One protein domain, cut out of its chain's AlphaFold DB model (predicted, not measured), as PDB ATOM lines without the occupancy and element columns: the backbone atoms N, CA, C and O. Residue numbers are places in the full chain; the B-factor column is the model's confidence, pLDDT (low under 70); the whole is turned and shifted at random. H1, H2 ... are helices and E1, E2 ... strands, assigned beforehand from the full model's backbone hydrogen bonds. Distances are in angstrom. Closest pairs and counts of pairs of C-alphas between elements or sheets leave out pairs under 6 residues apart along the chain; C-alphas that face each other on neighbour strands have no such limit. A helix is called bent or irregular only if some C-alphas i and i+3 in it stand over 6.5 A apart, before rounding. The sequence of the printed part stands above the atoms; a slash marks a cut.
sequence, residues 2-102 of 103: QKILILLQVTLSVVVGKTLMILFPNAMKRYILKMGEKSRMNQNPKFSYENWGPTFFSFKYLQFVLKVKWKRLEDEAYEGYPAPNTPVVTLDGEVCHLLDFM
ATOM      1  N   GLN A   2      -3.172 -39.632   0.057       91.75
ATOM      2  CA  GLN A   2      -4.601 -39.303  -0.138       91.75
ATOM      3  C   GLN A   2      -5.314 -38.844   1.142       91.75
ATOM      4  O   GLN A   2      -6.007 -37.832   1.129       91.75
ATOM      5  N   LYS A   3      -5.086 -39.525   2.275       93.88
ATOM      6  CA  LYS A   3      -5.685 -39.140   3.561       93.88
ATOM      7  C   LYS A   3      -5.347 -37.697   3.979       93.88
ATOM      8  O   LYS A   3      -6.228 -36.993   4.464       93.88
ATOM      9  N   ILE A   4      -4.110 -37.253   3.747       96.00
ATOM     10  CA  ILE A   4      -3.640 -35.890   4.052       96.00
ATOM     11  C   ILE A   4      -4.254 -34.880   3.076       96.00
ATOM     12  O   ILE A   4      -4.705 -33.821   3.498       96.00
ATOM     13  N   LEU A   5      -4.335 -35.216   1.786       96.94
ATOM     14  CA  LEU A   5      -4.988 -34.358   0.789       96.94
ATOM     15  C   LEU A   5      -6.474 -34.149   1.110       96.94
ATOM     16  O   LEU A   5      -6.957 -33.021   1.060       96.94
ATOM     17  N   ILE A   6      -7.177 -35.211   1.522       96.31
ATOM     18  CA  ILE A   6      -8.560 -35.133   2.008       96.31
ATOM     19  C   ILE A   6      -8.640 -34.202   3.223       96.31
ATOM     20  O   ILE A   6      -9.512 -33.334   3.266       96.31
ATOM     21  N   LEU A   7      -7.721 -34.333   4.186       97.31
ATOM     22  CA  LEU A   7      -7.673 -33.451   5.352       97.31
ATOM     23  C   LEU A   7      -7.543 -31.979   4.952       97.31
ATOM     24  O   LEU A   7      -8.332 -31.153   5.410       97.31
ATOM     25  N   LEU A   8      -6.587 -31.662   4.078       97.88
ATOM     26  CA  LEU A   8      -6.356 -30.303   3.592       97.88
ATOM     27  C   LEU A   8      -7.583 -29.761   2.847       97.88
ATOM     28  O   LEU A   8      -8.052 -28.667   3.157       97.88
ATOM     29  N   GLN A   9      -8.155 -30.543   1.929       97.38
ATOM     30  CA  GLN A   9      -9.319 -30.145   1.138       97.38
ATOM     31  C   GLN A   9     -10.550 -29.869   2.011       97.38
ATOM     32  O   GLN A   9     -11.229 -28.854   1.831       97.38
ATOM     33  N   VAL A  10     -10.865 -30.764   2.953       97.31
ATOM     34  CA  VAL A  10     -12.037 -30.605   3.825       97.31
ATOM     35  C   VAL A  10     -11.822 -29.439   4.787       97.31
ATOM     36  O   VAL A  10     -12.740 -28.646   4.982       97.31
ATOM     37  N   THR A  11     -10.610 -29.272   5.324       98.19
ATOM     38  CA  THR A  11     -10.274 -28.130   6.189       98.19
ATOM     39  C   THR A  11     -10.431 -26.807   5.442       98.19
ATOM     40  O   THR A  11     -11.118 -25.913   5.932       98.19
ATOM     41  N   LEU A  12      -9.891 -26.704   4.223       98.25
ATOM     42  CA  LEU A  12     -10.057 -25.526   3.370       98.25
ATOM     43  C   LEU A  12     -11.539 -25.241   3.093       98.25
ATOM     44  O   LEU A  12     -11.992 -24.110   3.249       98.25
ATOM     45  N   SER A  13     -12.314 -26.273   2.751       96.31
ATOM     46  CA  SER A  13     -13.757 -26.146   2.500       96.31
ATOM     47  C   SER A  13     -14.516 -25.640   3.729       96.31
ATOM     48  O   SER A  13     -15.442 -24.843   3.598       96.31
ATOM     49  N   VAL A  14     -14.120 -26.078   4.929       97.19
ATOM     50  CA  VAL A  14     -14.699 -25.627   6.200       97.19
ATOM     51  C   VAL A  14     -14.371 -24.169   6.482       97.19
ATOM     52  O   VAL A  14     -15.275 -23.411   6.826       97.19
ATOM     53  N   VAL A  15     -13.119 -23.756   6.288       97.94
ATOM     54  CA  VAL A  15     -12.717 -22.354   6.459       97.94
ATOM     55  C   VAL A  15     -13.482 -21.461   5.485       97.94
ATOM     56  O   VAL A  15     -14.137 -20.518   5.919       97.94
ATOM     57  N   VAL A  16     -13.483 -21.793   4.191       97.44
ATOM     58  CA  VAL A  16     -14.201 -21.022   3.162       97.44
ATOM     59  C   VAL A  16     -15.699 -20.965   3.462       97.44
ATOM     60  O   VAL A  16     -16.278 -19.881   3.479       97.44
ATOM     61  N   GLY A  17     -16.328 -22.107   3.752       96.25
ATOM     62  CA  GLY A  17     -17.754 -22.172   4.064       96.25
ATOM     63  C   GLY A  17     -18.125 -21.337   5.288       96.25
ATOM     64  O   GLY A  17     -19.101 -20.590   5.249       96.25
ATOM     65  N   LYS A  18     -17.313 -21.388   6.351       96.31
ATOM     66  CA  LYS A  18     -17.534 -20.600   7.567       96.31
ATOM     67  C   LYS A  18     -17.365 -19.101   7.321       96.31
ATOM     68  O   LYS A  18     -18.199 -18.322   7.777       96.31
ATOM     69  N   THR A  19     -16.358 -18.697   6.549       97.62
ATOM     70  CA  THR A  19     -16.182 -17.299   6.127       97.62
ATOM     71  C   THR A  19     -17.389 -16.812   5.324       97.62
ATOM     72  O   THR A  19     -17.934 -15.751   5.616       97.62
ATOM     73  N   LEU A  20     -17.883 -17.605   4.366       97.00
ATOM     74  CA  LEU A  20     -19.074 -17.258   3.585       97.00
ATOM     75  C   LEU A  20     -20.344 -17.180   4.438       97.00
ATOM     76  O   LEU A  20     -21.203 -16.349   4.159       97.00
ATOM     77  N   MET A  21     -20.478 -18.003   5.483       94.88
ATOM     78  CA  MET A  21     -21.612 -17.909   6.412       94.88
ATOM     79  C   MET A  21     -21.602 -16.608   7.218       94.88
ATOM     80  O   MET A  21     -22.673 -16.093   7.525       94.88
ATOM     81  N   ILE A  22     -20.419 -16.074   7.533       95.12
ATOM     82  CA  ILE A  22     -20.269 -14.792   8.236       95.12
ATOM     83  C   ILE A  22     -20.529 -13.620   7.280       95.12
ATOM     84  O   ILE A  22     -21.269 -12.703   7.624       95.12
ATOM     85  N   LEU A  23     -19.950 -13.655   6.076       97.69
ATOM     86  CA  LEU A  23     -20.052 -12.559   5.105       97.69
ATOM     87  C   LEU A  23     -21.417 -12.500   4.405       97.69
ATOM     88  O   LEU A  23     -21.941 -11.420   4.145       97.69
ATOM     89  N   PHE A  24     -22.000 -13.659   4.091       96.88
ATOM     90  CA  PHE A  24     -23.212 -13.781   3.278       96.88
ATOM     91  C   PHE A  24     -24.226 -14.770   3.888       96.88
ATOM     92  O   PHE A  24     -24.632 -15.735   3.226       96.88
ATOM     93  N   PRO A  25     -24.703 -14.542   5.126       94.56
ATOM     94  CA  PRO A  25     -25.536 -15.499   5.863       94.56
ATOM     95  C   PRO A  25     -26.820 -15.878   5.113       94.56
ATOM     96  O   PRO A  25     -27.168 -17.055   5.020       94.56
ATOM     97  N   ASN A  26     -27.493 -14.903   4.494       95.88
ATOM     98  CA  ASN A  26     -28.727 -15.141   3.739       95.88
ATOM     99  C   ASN A  26     -28.493 -15.968   2.469       95.88
ATOM    100  O   ASN A  26     -29.309 -16.822   2.118       95.88
ATOM    101  N   ALA A  27     -27.376 -15.734   1.774       96.06
ATOM    102  CA  ALA A  27     -27.026 -16.505   0.588       96.06
ATOM    103  C   ALA A  27     -26.671 -17.948   0.967       96.06
ATOM    104  O   ALA A  27     -27.175 -18.884   0.347       96.06
ATOM    105  N   MET A  28     -25.887 -18.127   2.033       94.94
ATOM    106  CA  MET A  28     -25.511 -19.447   2.537       94.94
ATOM    107  C   MET A  28     -26.703 -20.239   3.069       94.94
ATOM    108  O   MET A  28     -26.813 -21.426   2.773       94.94
ATOM    109  N   LYS A  29     -27.650 -19.593   3.763       94.94
ATOM    110  CA  LYS A  29     -28.905 -20.229   4.185       94.94
ATOM    111  C   LYS A  29     -29.674 -20.796   2.994       94.94
ATOM    112  O   LYS A  29     -30.037 -21.971   3.001       94.94
ATOM    113  N   ARG A  30     -29.864 -20.000   1.934       94.62
ATOM    114  CA  ARG A  30     -30.515 -20.463   0.694       94.62
ATOM    115  C   ARG A  30     -29.744 -21.603   0.033       94.62
ATOM    116  O   ARG A  30     -30.353 -22.574  -0.402       94.62
ATOM    117  N   TYR A  31     -28.418 -21.500  -0.021       93.06
ATOM    118  CA  TYR A  31     -27.564 -22.537  -0.593       93.06
ATOM    119  C   TYR A  31     -27.696 -23.874   0.154       93.06
ATOM    120  O   TYR A  31     -27.930 -24.906  -0.472       93.06
ATOM    121  N   ILE A  32     -27.612 -23.858   1.487       92.44
ATOM    122  CA  ILE A  32     -27.738 -25.056   2.331       92.44
ATOM    123  C   ILE A  32     -29.131 -25.679   2.196       92.44
ATOM    124  O   ILE A  32     -29.241 -26.895   2.055       92.44
ATOM    125  N   LEU A  33     -30.191 -24.865   2.194       92.81
ATOM    126  CA  LEU A  33     -31.560 -25.355   2.010       92.81
ATOM    127  C   LEU A  33     -31.745 -26.023   0.641       92.81
ATOM    128  O   LEU A  33     -32.260 -27.137   0.577       92.81
ATOM    129  N   LYS A  34     -31.225 -25.408  -0.427       92.94
ATOM    130  CA  LYS A  34     -31.239 -25.987  -1.779       92.94
ATOM    131  C   LYS A  34     -30.424 -27.279  -1.869       92.94
ATOM    132  O   LYS A  34     -30.797 -28.213  -2.572       92.94
ATOM    133  N   MET A  35     -29.308 -27.375  -1.146       89.31
ATOM    134  CA  MET A  35     -28.554 -28.629  -1.042       89.31
ATOM    135  C   MET A  35     -29.355 -29.705  -0.292       89.31
ATOM    136  O   MET A  35     -29.311 -30.876  -0.666       89.31
ATOM    137  N   GLY A  36     -30.129 -29.299   0.718       87.31
ATOM    138  CA  GLY A  36     -31.037 -30.153   1.479       87.31
ATOM    139  C   GLY A  36     -32.172 -30.767   0.660       87.31
ATOM    140  O   GLY A  36     -32.604 -31.871   0.977       87.31
ATOM    141  N   GLU A  37     -32.622 -30.107  -0.409       88.56
ATOM    142  CA  GLU A  37     -33.610 -30.668  -1.344       88.56
ATOM    143  C   GLU A  37     -33.084 -31.942  -2.017       88.56
ATOM    144  O   GLU A  37     -33.800 -32.938  -2.103       88.56
ATOM    145  N   LYS A  38     -31.806 -31.952  -2.421       89.12
ATOM    146  CA  LYS A  38     -31.179 -33.121  -3.062       89.12
ATOM    147  C   LYS A  38     -31.041 -34.312  -2.116       89.12
ATOM    148  O   LYS A  38     -31.126 -35.452  -2.556       89.12
ATOM    149  N   SER A  39     -30.810 -34.059  -0.828       84.69
ATOM    150  CA  SER A  39     -30.662 -35.103   0.192       84.69
ATOM    151  C   SER A  39     -31.969 -35.451   0.908       84.69
ATOM    152  O   SER A  39     -31.945 -36.250   1.842       84.69
ATOM    153  N   ARG A  40     -33.100 -34.849   0.503       86.81
ATOM    154  CA  ARG A  40     -34.408 -34.954   1.181       86.81
ATOM    155  C   ARG A  40     -34.374 -34.492   2.646       86.81
ATOM    156  O   ARG A  40     -35.282 -34.789   3.415       86.81
ATOM    157  N   MET A  41     -33.352 -33.735   3.046       87.75
ATOM    158  CA  MET A  41     -33.209 -33.192   4.400       87.75
ATOM    159  C   MET A  41     -34.373 -32.260   4.753       87.75
ATOM    160  O   MET A  41     -34.835 -32.249   5.890       87.75
ATOM    161  N   ASN A  42     -34.877 -31.517   3.769       82.31
ATOM    162  CA  ASN A  42     -36.042 -30.642   3.905       82.31
ATOM    163  C   ASN A  42     -37.369 -31.396   4.128       82.31
ATOM    164  O   ASN A  42     -38.333 -30.780   4.566       82.31
ATOM    165  N   GLN A  43     -37.426 -32.702   3.845       87.94
ATOM    166  CA  GLN A  43     -38.597 -33.547   4.110       87.94
ATOM    167  C   GLN A  43     -38.607 -34.093   5.545       87.94
ATOM    168  O   GLN A  43     -39.591 -34.690   5.970       87.94
ATOM    169  N   ASN A  44     -37.522 -33.912   6.305       89.12
ATOM    170  CA  ASN A  44     -37.454 -34.361   7.688       89.12
ATOM    171  C   ASN A  44     -38.234 -33.391   8.599       89.12
ATOM    172  O   ASN A  44     -37.803 -32.248   8.753       89.12
ATOM    173  N   PRO A  45     -39.311 -33.828   9.280       90.62
ATOM    174  CA  PRO A  45     -40.099 -32.955  10.156       90.62
ATOM    175  C   PRO A  45     -39.311 -32.441  11.373       90.62
ATOM    176  O   PRO A  45     -39.706 -31.469  12.004       90.62
ATOM    177  N   LYS A  46     -38.178 -33.076  11.711       88.50
ATOM    178  CA  LYS A  46     -37.270 -32.649  12.789       88.50
ATOM    179  C   LYS A  46     -36.205 -31.653  12.315       88.50
ATOM    180  O   LYS A  46     -35.367 -31.219  13.112       88.50
ATOM    181  N   PHE A  47     -36.177 -31.327  11.025       89.50
ATOM    182  CA  PHE A  47     -35.207 -30.397  10.472       89.50
ATOM    183  C   PHE A  47     -35.705 -28.952  10.589       89.50
ATOM    184  O   PHE A  47     -36.774 -28.596  10.107       89.50
ATOM    185  N   SER A  48     -34.877 -28.103  11.192       90.88
ATOM    186  CA  SER A  48     -35.031 -26.648  11.192       90.88
ATOM    187  C   SER A  48     -33.673 -26.018  10.920       90.88
ATOM    188  O   SER A  48     -32.695 -26.351  11.593       90.88
ATOM    189  N   TYR A  49     -33.601 -25.101   9.953       90.06
ATOM    190  CA  TYR A  49     -32.336 -24.452   9.611       90.06
ATOM    191  C   TYR A  49     -31.721 -23.724  10.808       90.06
ATOM    192  O   TYR A  49     -30.512 -23.755  10.959       90.06
ATOM    193  N   GLU A  50     -32.512 -23.116  11.689       91.75
ATOM    194  CA  GLU A  50     -31.947 -22.378  12.828       91.75
ATOM    195  C   GLU A  50     -31.243 -23.311  13.826       91.75
ATOM    196  O   GLU A  50     -30.208 -22.961  14.389       91.75
ATOM    197  N   ASN A  51     -31.734 -24.545  13.968       89.88
ATOM    198  CA  ASN A  51     -31.133 -25.549  14.850       89.88
ATOM    199  C   ASN A  51     -29.952 -26.275  14.188       89.88
ATOM    200  O   ASN A  51     -28.975 -26.625  14.847       89.88
ATOM    201  N   TRP A  52     -30.041 -26.526  12.880       87.81
ATOM    202  CA  TRP A  52     -29.080 -27.356  12.146       87.81
ATOM    203  C   TRP A  52     -28.033 -26.549  11.375       87.81
ATOM    204  O   TRP A  52     -26.911 -27.013  11.193       87.81
ATOM    205  N   GLY A  53     -28.363 -25.339  10.941       90.88
ATOM    206  CA  GLY A  53     -27.507 -24.411  10.202       90.88
ATOM    207  C   GLY A  53     -26.134 -24.213  10.846       90.88
ATOM    208  O   GLY A  53     -25.134 -24.409  10.156       90.88
ATOM    209  N   PRO A  54     -26.046 -23.950  12.165       90.81
ATOM    210  CA  PRO A  54     -24.768 -23.816  12.870       90.81
ATOM    211  C   PRO A  54     -23.887 -25.074  12.853       90.81
ATOM    212  O   PRO A  54     -22.696 -24.998  13.155       90.81
ATOM    213  N   THR A  55     -24.443 -26.246  12.523       92.38
ATOM    214  CA  THR A  55     -23.654 -27.479  12.418       92.38
ATOM    215  C   THR A  55     -22.853 -27.540  11.118       92.38
ATOM    216  O   THR A  55     -21.775 -28.135  11.121       92.38
ATOM    217  N   PHE A  56     -23.302 -26.891  10.037       92.38
ATOM    218  CA  PHE A  56     -22.563 -26.831   8.775       92.38
ATOM    219  C   PHE A  56     -21.247 -26.072   8.959       92.38
ATOM    220  O   PHE A  56     -21.203 -25.022   9.590       92.38
ATOM    221  N   PHE A  57     -20.153 -26.630   8.432       95.31
ATOM    222  CA  PHE A  57     -18.798 -26.076   8.576       95.31
ATOM    223  C   PHE A  57     -18.343 -25.853  10.038       95.31
ATOM    224  O   PHE A  57     -17.422 -25.084  10.318       95.31
ATOM    225  N   SER A  58     -18.961 -26.549  10.995       94.94
ATOM    226  CA  SER A  58     -18.470 -26.637  12.371       94.94
ATOM    227  C   SER A  58     -17.297 -27.620  12.491       94.94
ATOM    228  O   SER A  58     -17.031 -28.420  11.593       94.94
ATOM    229  N   PHE A  59     -16.624 -27.631  13.644       95.31
ATOM    230  CA  PHE A  59     -15.612 -28.653  13.928       95.31
ATOM    231  C   PHE A  59     -16.206 -30.073  13.936       95.31
ATOM    232  O   PHE A  59     -15.599 -31.001  13.409       95.31
ATOM    233  N   LYS A  60     -17.442 -30.235  14.433       94.62
ATOM    234  CA  LYS A  60     -18.163 -31.518  14.378       94.62
ATOM    235  C   LYS A  60     -18.402 -31.965  12.933       94.62
ATOM    236  O   LYS A  60     -18.229 -33.138  12.616       94.62
ATOM    237  N   TYR A  61     -18.750 -31.031  12.046       94.94
ATOM    238  CA  TYR A  61     -18.898 -31.304  10.617       94.94
ATOM    239  C   TYR A  61     -17.575 -31.726   9.976       94.94
ATOM    240  O   TYR A  61     -17.550 -32.715   9.248       94.94
ATOM    241  N   LEU A  62     -16.473 -31.033  10.288       97.00
ATOM    242  CA  LEU A  62     -15.134 -31.412   9.830       97.00
ATOM    243  C   LEU A  62     -14.812 -32.860  10.221       97.00
ATOM    244  O   LEU A  62     -14.516 -33.678   9.353       97.00
ATOM    245  N   GLN A  63     -14.938 -33.195  11.508       97.38
ATOM    246  CA  GLN A  63     -14.684 -34.548  12.008       97.38
ATOM    247  C   GLN A  63     -15.570 -35.594  11.322       97.38
ATOM    248  O   GLN A  63     -15.082 -36.650  10.923       97.38
ATOM    249  N   PHE A  64     -16.861 -35.297  11.147       96.19
ATOM    250  CA  PHE A  64     -17.804 -36.202  10.495       96.19
ATOM    251  C   PHE A  64     -17.442 -36.462   9.028       96.19
ATOM    252  O   PHE A  64     -17.344 -37.615   8.611       96.19
ATOM    253  N   VAL A  65     -17.202 -35.404   8.248       95.88
ATOM    254  CA  VAL A  65     -16.860 -35.528   6.825       95.88
ATOM    255  C   VAL A  65     -15.542 -36.274   6.649       95.88
ATOM    256  O   VAL A  65     -15.457 -37.153   5.794       95.88
ATOM    257  N   LEU A  66     -14.541 -35.976   7.479       97.00
ATOM    258  CA  LEU A  66     -13.263 -36.680   7.472       97.00
ATOM    259  C   LEU A  66     -13.426 -38.168   7.780       97.00
ATOM    260  O   LEU A  66     -12.951 -39.000   7.009       97.00
ATOM    261  N   LYS A  67     -14.156 -38.508   8.850       95.88
ATOM    262  CA  LYS A  67     -14.455 -39.899   9.215       95.88
ATOM    263  C   LYS A  67     -15.085 -40.657   8.045       95.88
ATOM    264  O   LYS A  67     -14.633 -41.746   7.710       95.88
ATOM    265  N   VAL A  68     -16.102 -40.078   7.403       94.56
ATOM    266  CA  VAL A  68     -16.794 -40.710   6.267       94.56
ATOM    267  C   VAL A  68     -15.875 -40.849   5.054       94.56
ATOM    268  O   VAL A  68     -15.850 -41.905   4.429       94.56
ATOM    269  N   LYS A  69     -15.120 -39.802   4.702       94.19
ATOM    270  CA  LYS A  69     -14.221 -39.817   3.538       94.19
ATOM    271  C   LYS A  69     -13.078 -40.814   3.705       94.19
ATOM    272  O   LYS A  69     -12.751 -41.495   2.743       94.19
ATOM    273  N   TRP A  70     -12.500 -40.921   4.901       94.38
ATOM    274  CA  TRP A  70     -11.455 -41.908   5.170       94.38
ATOM    275  C   TRP A  70     -11.977 -43.332   5.190       94.38
ATOM    276  O   TRP A  70     -11.334 -44.179   4.584       94.38
ATOM    277  N   LYS A  71     -13.144 -43.581   5.796       90.25
ATOM    278  CA  LYS A  71     -13.757 -44.911   5.756       90.25
ATOM    279  C   LYS A  71     -14.018 -45.362   4.314       90.25
ATOM    280  O   LYS A  71     -13.634 -46.453   3.934       90.25
ATOM    281  N   ARG A  72     -14.576 -44.484   3.475       88.88
ATOM    282  CA  ARG A  72     -14.826 -44.800   2.056       88.88
ATOM    283  C   ARG A  72     -13.565 -45.118   1.258       88.88
ATOM    284  O   ARG A  72     -13.662 -45.863   0.301       88.88
ATOM    285  N   LEU A  73     -12.426 -44.534   1.631       87.56
ATOM    286  CA  LEU A  73     -11.143 -44.836   0.997       87.56
ATOM    287  C   LEU A  73     -10.665 -46.257   1.335       87.56
ATOM    288  O   LEU A  73      -9.933 -46.857   0.563       87.56
ATOM    289  N   GLU A  74     -11.050 -46.773   2.501       81.81
ATOM    290  CA  GLU A  74     -10.736 -48.138   2.940       81.81
ATOM    291  C   GLU A  74     -11.733 -49.164   2.384       81.81
ATOM    292  O   GLU A  74     -11.377 -50.326   2.233       81.81
ATOM    293  N   ASP A  75     -12.949 -48.728   2.039       80.50
ATOM    294  CA  ASP A  75     -14.016 -49.558   1.463       80.50
ATOM    295  C   ASP A  75     -13.901 -49.720  -0.080       80.50
ATOM    296  O   ASP A  75     -14.843 -50.193  -0.719       80.50
ATOM    297  N   GLU A  76     -12.794 -49.306  -0.716       81.94
ATOM    298  CA  GLU A  76     -12.603 -49.474  -2.169       81.94
ATOM    299  C   GLU A  76     -12.268 -50.934  -2.532       81.94
ATOM    300  O   GLU A  76     -11.380 -51.551  -1.944       81.94
ATOM    301  N   ALA A  77     -12.967 -51.479  -3.533       83.88
ATOM    302  CA  ALA A  77     -12.741 -52.814  -4.085       83.88
ATOM    303  C   ALA A  77     -12.369 -52.714  -5.569       83.88
ATOM    304  O   ALA A  77     -12.931 -51.893  -6.298       83.88
ATOM    305  N   TYR A  78     -11.444 -53.562  -6.019       85.38
ATOM    306  CA  TYR A  78     -10.909 -53.540  -7.380       85.38
ATOM    307  C   TYR A  78     -10.999 -54.922  -8.026       85.38
ATOM    308  O   TYR A  78     -10.855 -55.944  -7.356       85.38
ATOM    309  N   GLU A  79     -11.210 -54.953  -9.341       87.62
ATOM    310  CA  GLU A  79     -11.218 -56.196 -10.111       87.62
ATOM    311  C   GLU A  79      -9.856 -56.905 -10.022       87.62
ATOM    312  O   GLU A  79      -8.803 -56.266 -10.057       87.62
ATOM    313  N   GLY A  80      -9.877 -58.231  -9.867       88.69
ATOM    314  CA  GLY A  80      -8.674 -59.052  -9.699       88.69
ATOM    315  C   GLY A  80      -8.105 -59.099  -8.275       88.69
ATOM    316  O   GLY A  80      -7.194 -59.884  -8.022       88.69
ATOM    317  N   TYR A  81      -8.647 -58.318  -7.334       86.25
ATOM    318  CA  TYR A  81      -8.327 -58.411  -5.905       86.25
ATOM    319  C   TYR A  81      -9.379 -59.250  -5.158       86.25
ATOM    320  O   TYR A  81     -10.497 -59.409  -5.654       86.25
ATOM    321  N   PRO A  82      -9.057 -59.794  -3.965       86.31
ATOM    322  CA  PRO A  82     -10.032 -60.524  -3.159       86.31
ATOM    323  C   PRO A  82     -11.277 -59.680  -2.868       86.31
ATOM    324  O   PRO A  82     -11.165 -58.520  -2.464       86.31
ATOM    325  N   ALA A  83     -12.458 -60.273  -3.050       87.69
ATOM    326  CA  ALA A  83     -13.718 -59.620  -2.724       87.69
ATOM    327  C   ALA A  83     -13.772 -59.282  -1.215       87.69
ATOM    328  O   ALA A  83     -13.390 -60.120  -0.391       87.69
ATOM    329  N   PRO A  84     -14.240 -58.081  -0.820       87.31
ATOM    330  CA  PRO A  84     -14.359 -57.721   0.588       87.31
ATOM    331  C   PRO A  84     -15.326 -58.650   1.327       87.31
ATOM    332  O   PRO A  84     -16.490 -58.769   0.947       87.31
ATOM    333  N   ASN A  85     -14.877 -59.252   2.433       90.88
ATOM    334  CA  ASN A  85     -15.729 -60.106   3.261       90.88
ATOM    335  C   ASN A  85     -16.575 -59.300   4.268       90.88
ATOM    336  O   ASN A  85     -16.468 -59.458   5.489       90.88
ATOM    337  N   THR A  86     -17.356 -58.348   3.759       89.31
ATOM    338  CA  THR A  86     -18.135 -57.401   4.568       89.31
ATOM    339  C   THR A  86     -19.251 -58.119   5.342       89.31
ATOM    340  O   THR A  86     -19.887 -59.012   4.783       89.31
ATOM    341  N   PRO A  87     -19.526 -57.746   6.609       92.50
ATOM    342  CA  PRO A  87     -20.671 -58.282   7.338       92.50
ATOM    343  C   PRO A  87     -21.992 -57.813   6.714       92.50
ATOM    344  O   PRO A  87     -22.148 -56.639   6.368       92.50
ATOM    345  N   VAL A  88     -22.951 -58.726   6.618       93.19
ATOM    346  CA  VAL A  88     -24.319 -58.514   6.136       93.19
ATOM    347  C   VAL A  88     -25.317 -59.049   7.165       93.19
ATOM    348  O   VAL A  88     -24.948 -59.774   8.086       93.19
ATOM    349  N   VAL A  89     -26.578 -58.638   7.048       95.38
ATOM    350  CA  VAL A  89     -27.657 -59.060   7.952       95.38
ATOM    351  C   VAL A  89     -28.722 -59.775   7.131       95.38
ATOM    352  O   VAL A  89     -29.194 -59.218   6.137       95.38
ATOM    353  N   THR A  90     -29.078 -60.998   7.524       93.31
ATOM    354  CA  THR A  90     -30.128 -61.790   6.869       93.31
ATOM    355  C   THR A  90     -31.521 -61.218   7.156       93.31
ATOM    356  O   THR A  90     -31.697 -60.357   8.021       93.31
ATOM    357  N   LEU A  91     -32.545 -61.705   6.443       94.25
ATOM    358  CA  LEU A  91     -33.938 -61.331   6.728       94.25
ATOM    359  C   LEU A  91     -34.380 -61.752   8.139       94.25
ATOM    360  O   LEU A  91     -35.198 -61.065   8.743       94.25
ATOM    361  N   ASP A  92     -33.783 -62.820   8.670       94.75
ATOM    362  CA  ASP A  92     -34.012 -63.315  10.032       94.75
ATOM    363  C   ASP A  92     -33.237 -62.512  11.097       94.75
ATOM    364  O   ASP A  92     -33.379 -62.750  12.295       94.75
ATOM    365  N   GLY A  93     -32.448 -61.514  10.677       94.69
ATOM    366  CA  GLY A  93     -31.705 -60.613  11.558       94.69
ATOM    367  C   GLY A  93     -30.343 -61.140  12.015       94.69
ATOM    368  O   GLY A  93     -29.706 -60.513  12.862       94.69
ATOM    369  N   GLU A  94     -29.876 -62.257  11.462       95.88
ATOM    370  CA  GLU A  94     -28.575 -62.834  11.793       95.88
ATOM    371  C   GLU A  94     -27.449 -62.099  11.062       95.88
ATOM    372  O   GLU A  94     -27.580 -61.741   9.890       95.88
ATOM    373  N   VAL A  95     -26.335 -61.862  11.759       96.12
ATOM    374  CA  VAL A  95     -25.132 -61.272  11.160       96.12
ATOM    375  C   VAL A  95     -24.272 -62.395  10.594       96.12
ATOM    376  O   VAL A  95     -23.778 -63.229  11.350       96.12
ATOM    377  N   CYS A  96     -24.049 -62.373   9.286       94.56
ATOM    378  CA  CYS A  96     -23.124 -63.258   8.581       94.56
ATOM    379  C   CYS A  96     -22.206 -62.440   7.663       94.56
ATOM    380  O   CYS A  96     -22.237 -61.206   7.667       94.56
ATOM    381  N   HIS A  97     -21.342 -63.102   6.907       94.06
ATOM    382  CA  HIS A  97     -20.356 -62.477   6.038       94.06
ATOM    383  C   HIS A  97     -20.646 -62.749   4.558       94.06
ATOM    384  O   HIS A  97     -21.241 -63.754   4.190       94.06
ATOM    385  N   LEU A  98     -20.241 -61.826   3.680       90.88
ATOM    386  CA  LEU A  98     -20.565 -61.892   2.251       90.88
ATOM    387  C   LEU A  98     -20.011 -63.156   1.568       90.88
ATOM    388  O   LEU A  98     -20.674 -63.715   0.697       90.88
ATOM    389  N   LEU A  99     -18.834 -63.627   1.991       92.56
ATOM    390  CA  LEU A  99     -18.239 -64.864   1.480       92.56
ATOM    391  C   LEU A  99     -18.993 -66.129   1.922       92.56
ATOM    392  O   LEU A  99     -18.865 -67.140   1.241       92.56
ATOM    393  N   ASP A 100     -19.819 -66.071   2.975       93.81
ATOM    394  CA  ASP A 100     -20.627 -67.215   3.436       93.81
ATOM    395  C   ASP A 100     -21.697 -67.623   2.397       93.81
ATOM    396  O   ASP A 100     -22.267 -68.704   2.479       93.81
ATOM    397  N   PHE A 101     -21.974 -66.766   1.403       90.62
ATOM    398  CA  PHE A 101     -22.928 -67.018   0.313       90.62
ATOM    399  C   PHE A 101     -22.274 -67.453  -1.005       90.62
ATOM    400  O   PHE A 101     -22.979 -67.645  -1.994       90.62
ATOM    401  N   MET A 102     -20.942 -67.522  -1.065       86.81
ATOM    402  CA  MET A 102     -20.199 -67.817  -2.298       86.81
ATOM    403  C   MET A 102     -19.828 -69.302  -2.449       86.81
ATOM    404  O   MET A 102     -18.970 -69.623  -3.272       86.81
TER     405      MET A 102
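AT A GLANCE: This is residues 2 to 102 of the 103 residues of an uncharacterized protein of Ficedula albicollis (UniProt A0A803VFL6). What is the overall picture? Two lobes are joined by a long link: a small one of the strand hairpin E1 and E2 with the short helix H5, and a larger helical one in which the long helices H1 and H4 lie side by side, running opposite ways. Past one end of H1 the chain folds back as H2, and the short H3 packs across H2. What is it made of? The printed part has 101 residues, mostly helix, in the order H1 H2 H3 H4 E1 E2 H5, and its one sheet, E1 - E2, is antiparallel. How large is it? It is elongated, spanning 55 by 36 by 21 A, and only just loose, close to extended, with a radius of gyration of the C-alphas of 18.8 A.

IN THESE COORDINATES: Where is the sheet? E1 is residues 87 to 89, from C-alpha 87 at (-20.671, -58.282, 7.338), and E2 is residues 95 to 97. H5, residues 98 to 101, ends with C-alpha 101 at (-22.928, -67.018, 0.313). Where are the other helices? H1, residues 2 to 23, begins at C-alpha 2 at (-4.601, -39.303, -0.138) and is 31.3 A long; H4, residues 59 to 74, is 22.9 A long. H2 is residues 25 to 38, 20.5 A long, and H3 is residues 49 to 55, irregular, but only just: C-alphas 51 and 54 are 6.9 A apart.

HOW THE PARTS SIT: How do the strands pair? E1 and E2 form a hairpin, antiparallel at 135 degrees, with N 88 and O 96 2.8 A apart, within hydrogen-bond range. The closest C-alphas of E1 and H5, those of Pro 87 and Leu 98, are 6.2 A apart. How do the helices meet? H1 and H4 touch at a shallow tilt of 29 degrees, opposite ways, closest at the C-alphas of Lys 3 and Trp 70, 6.6 A. H1 and H2 only just touch, with 3 pairs of C-alphas within 8 A, and only at the corner, closest at Met 21 and Met 28, 5.7 A. H2, with residues 29 to 33 alone, touches H3, about perpendicular at 87 degrees, the closest C-alphas being Lys 29 and Gly 53, 7.5 A. What stays apart, and how are the helix backbones? H4 and H5 are apart, for instance. In H1 and H4 every O i to N i+4 pair is within hydrogen-bond range, in H2 9 of 10 and in H3 1 of 3, with 2 of 4 O i to N i+3 pairs; H5 is too short for an O i to N i+4 pair.

THE WHOLE: How far does it reach? The two C-alphas farthest apart, those of Leu 23 and Met 102, are 55.8 A apart. Is any link long or cut? The link from H4 to E1, residues 75 to 86, is long, and residues 77 to 82 stand free; the printed part has no cut. Is confidence low anywhere? The mean pLDDT of the printed part is 92.5, and no printed residue is under 70.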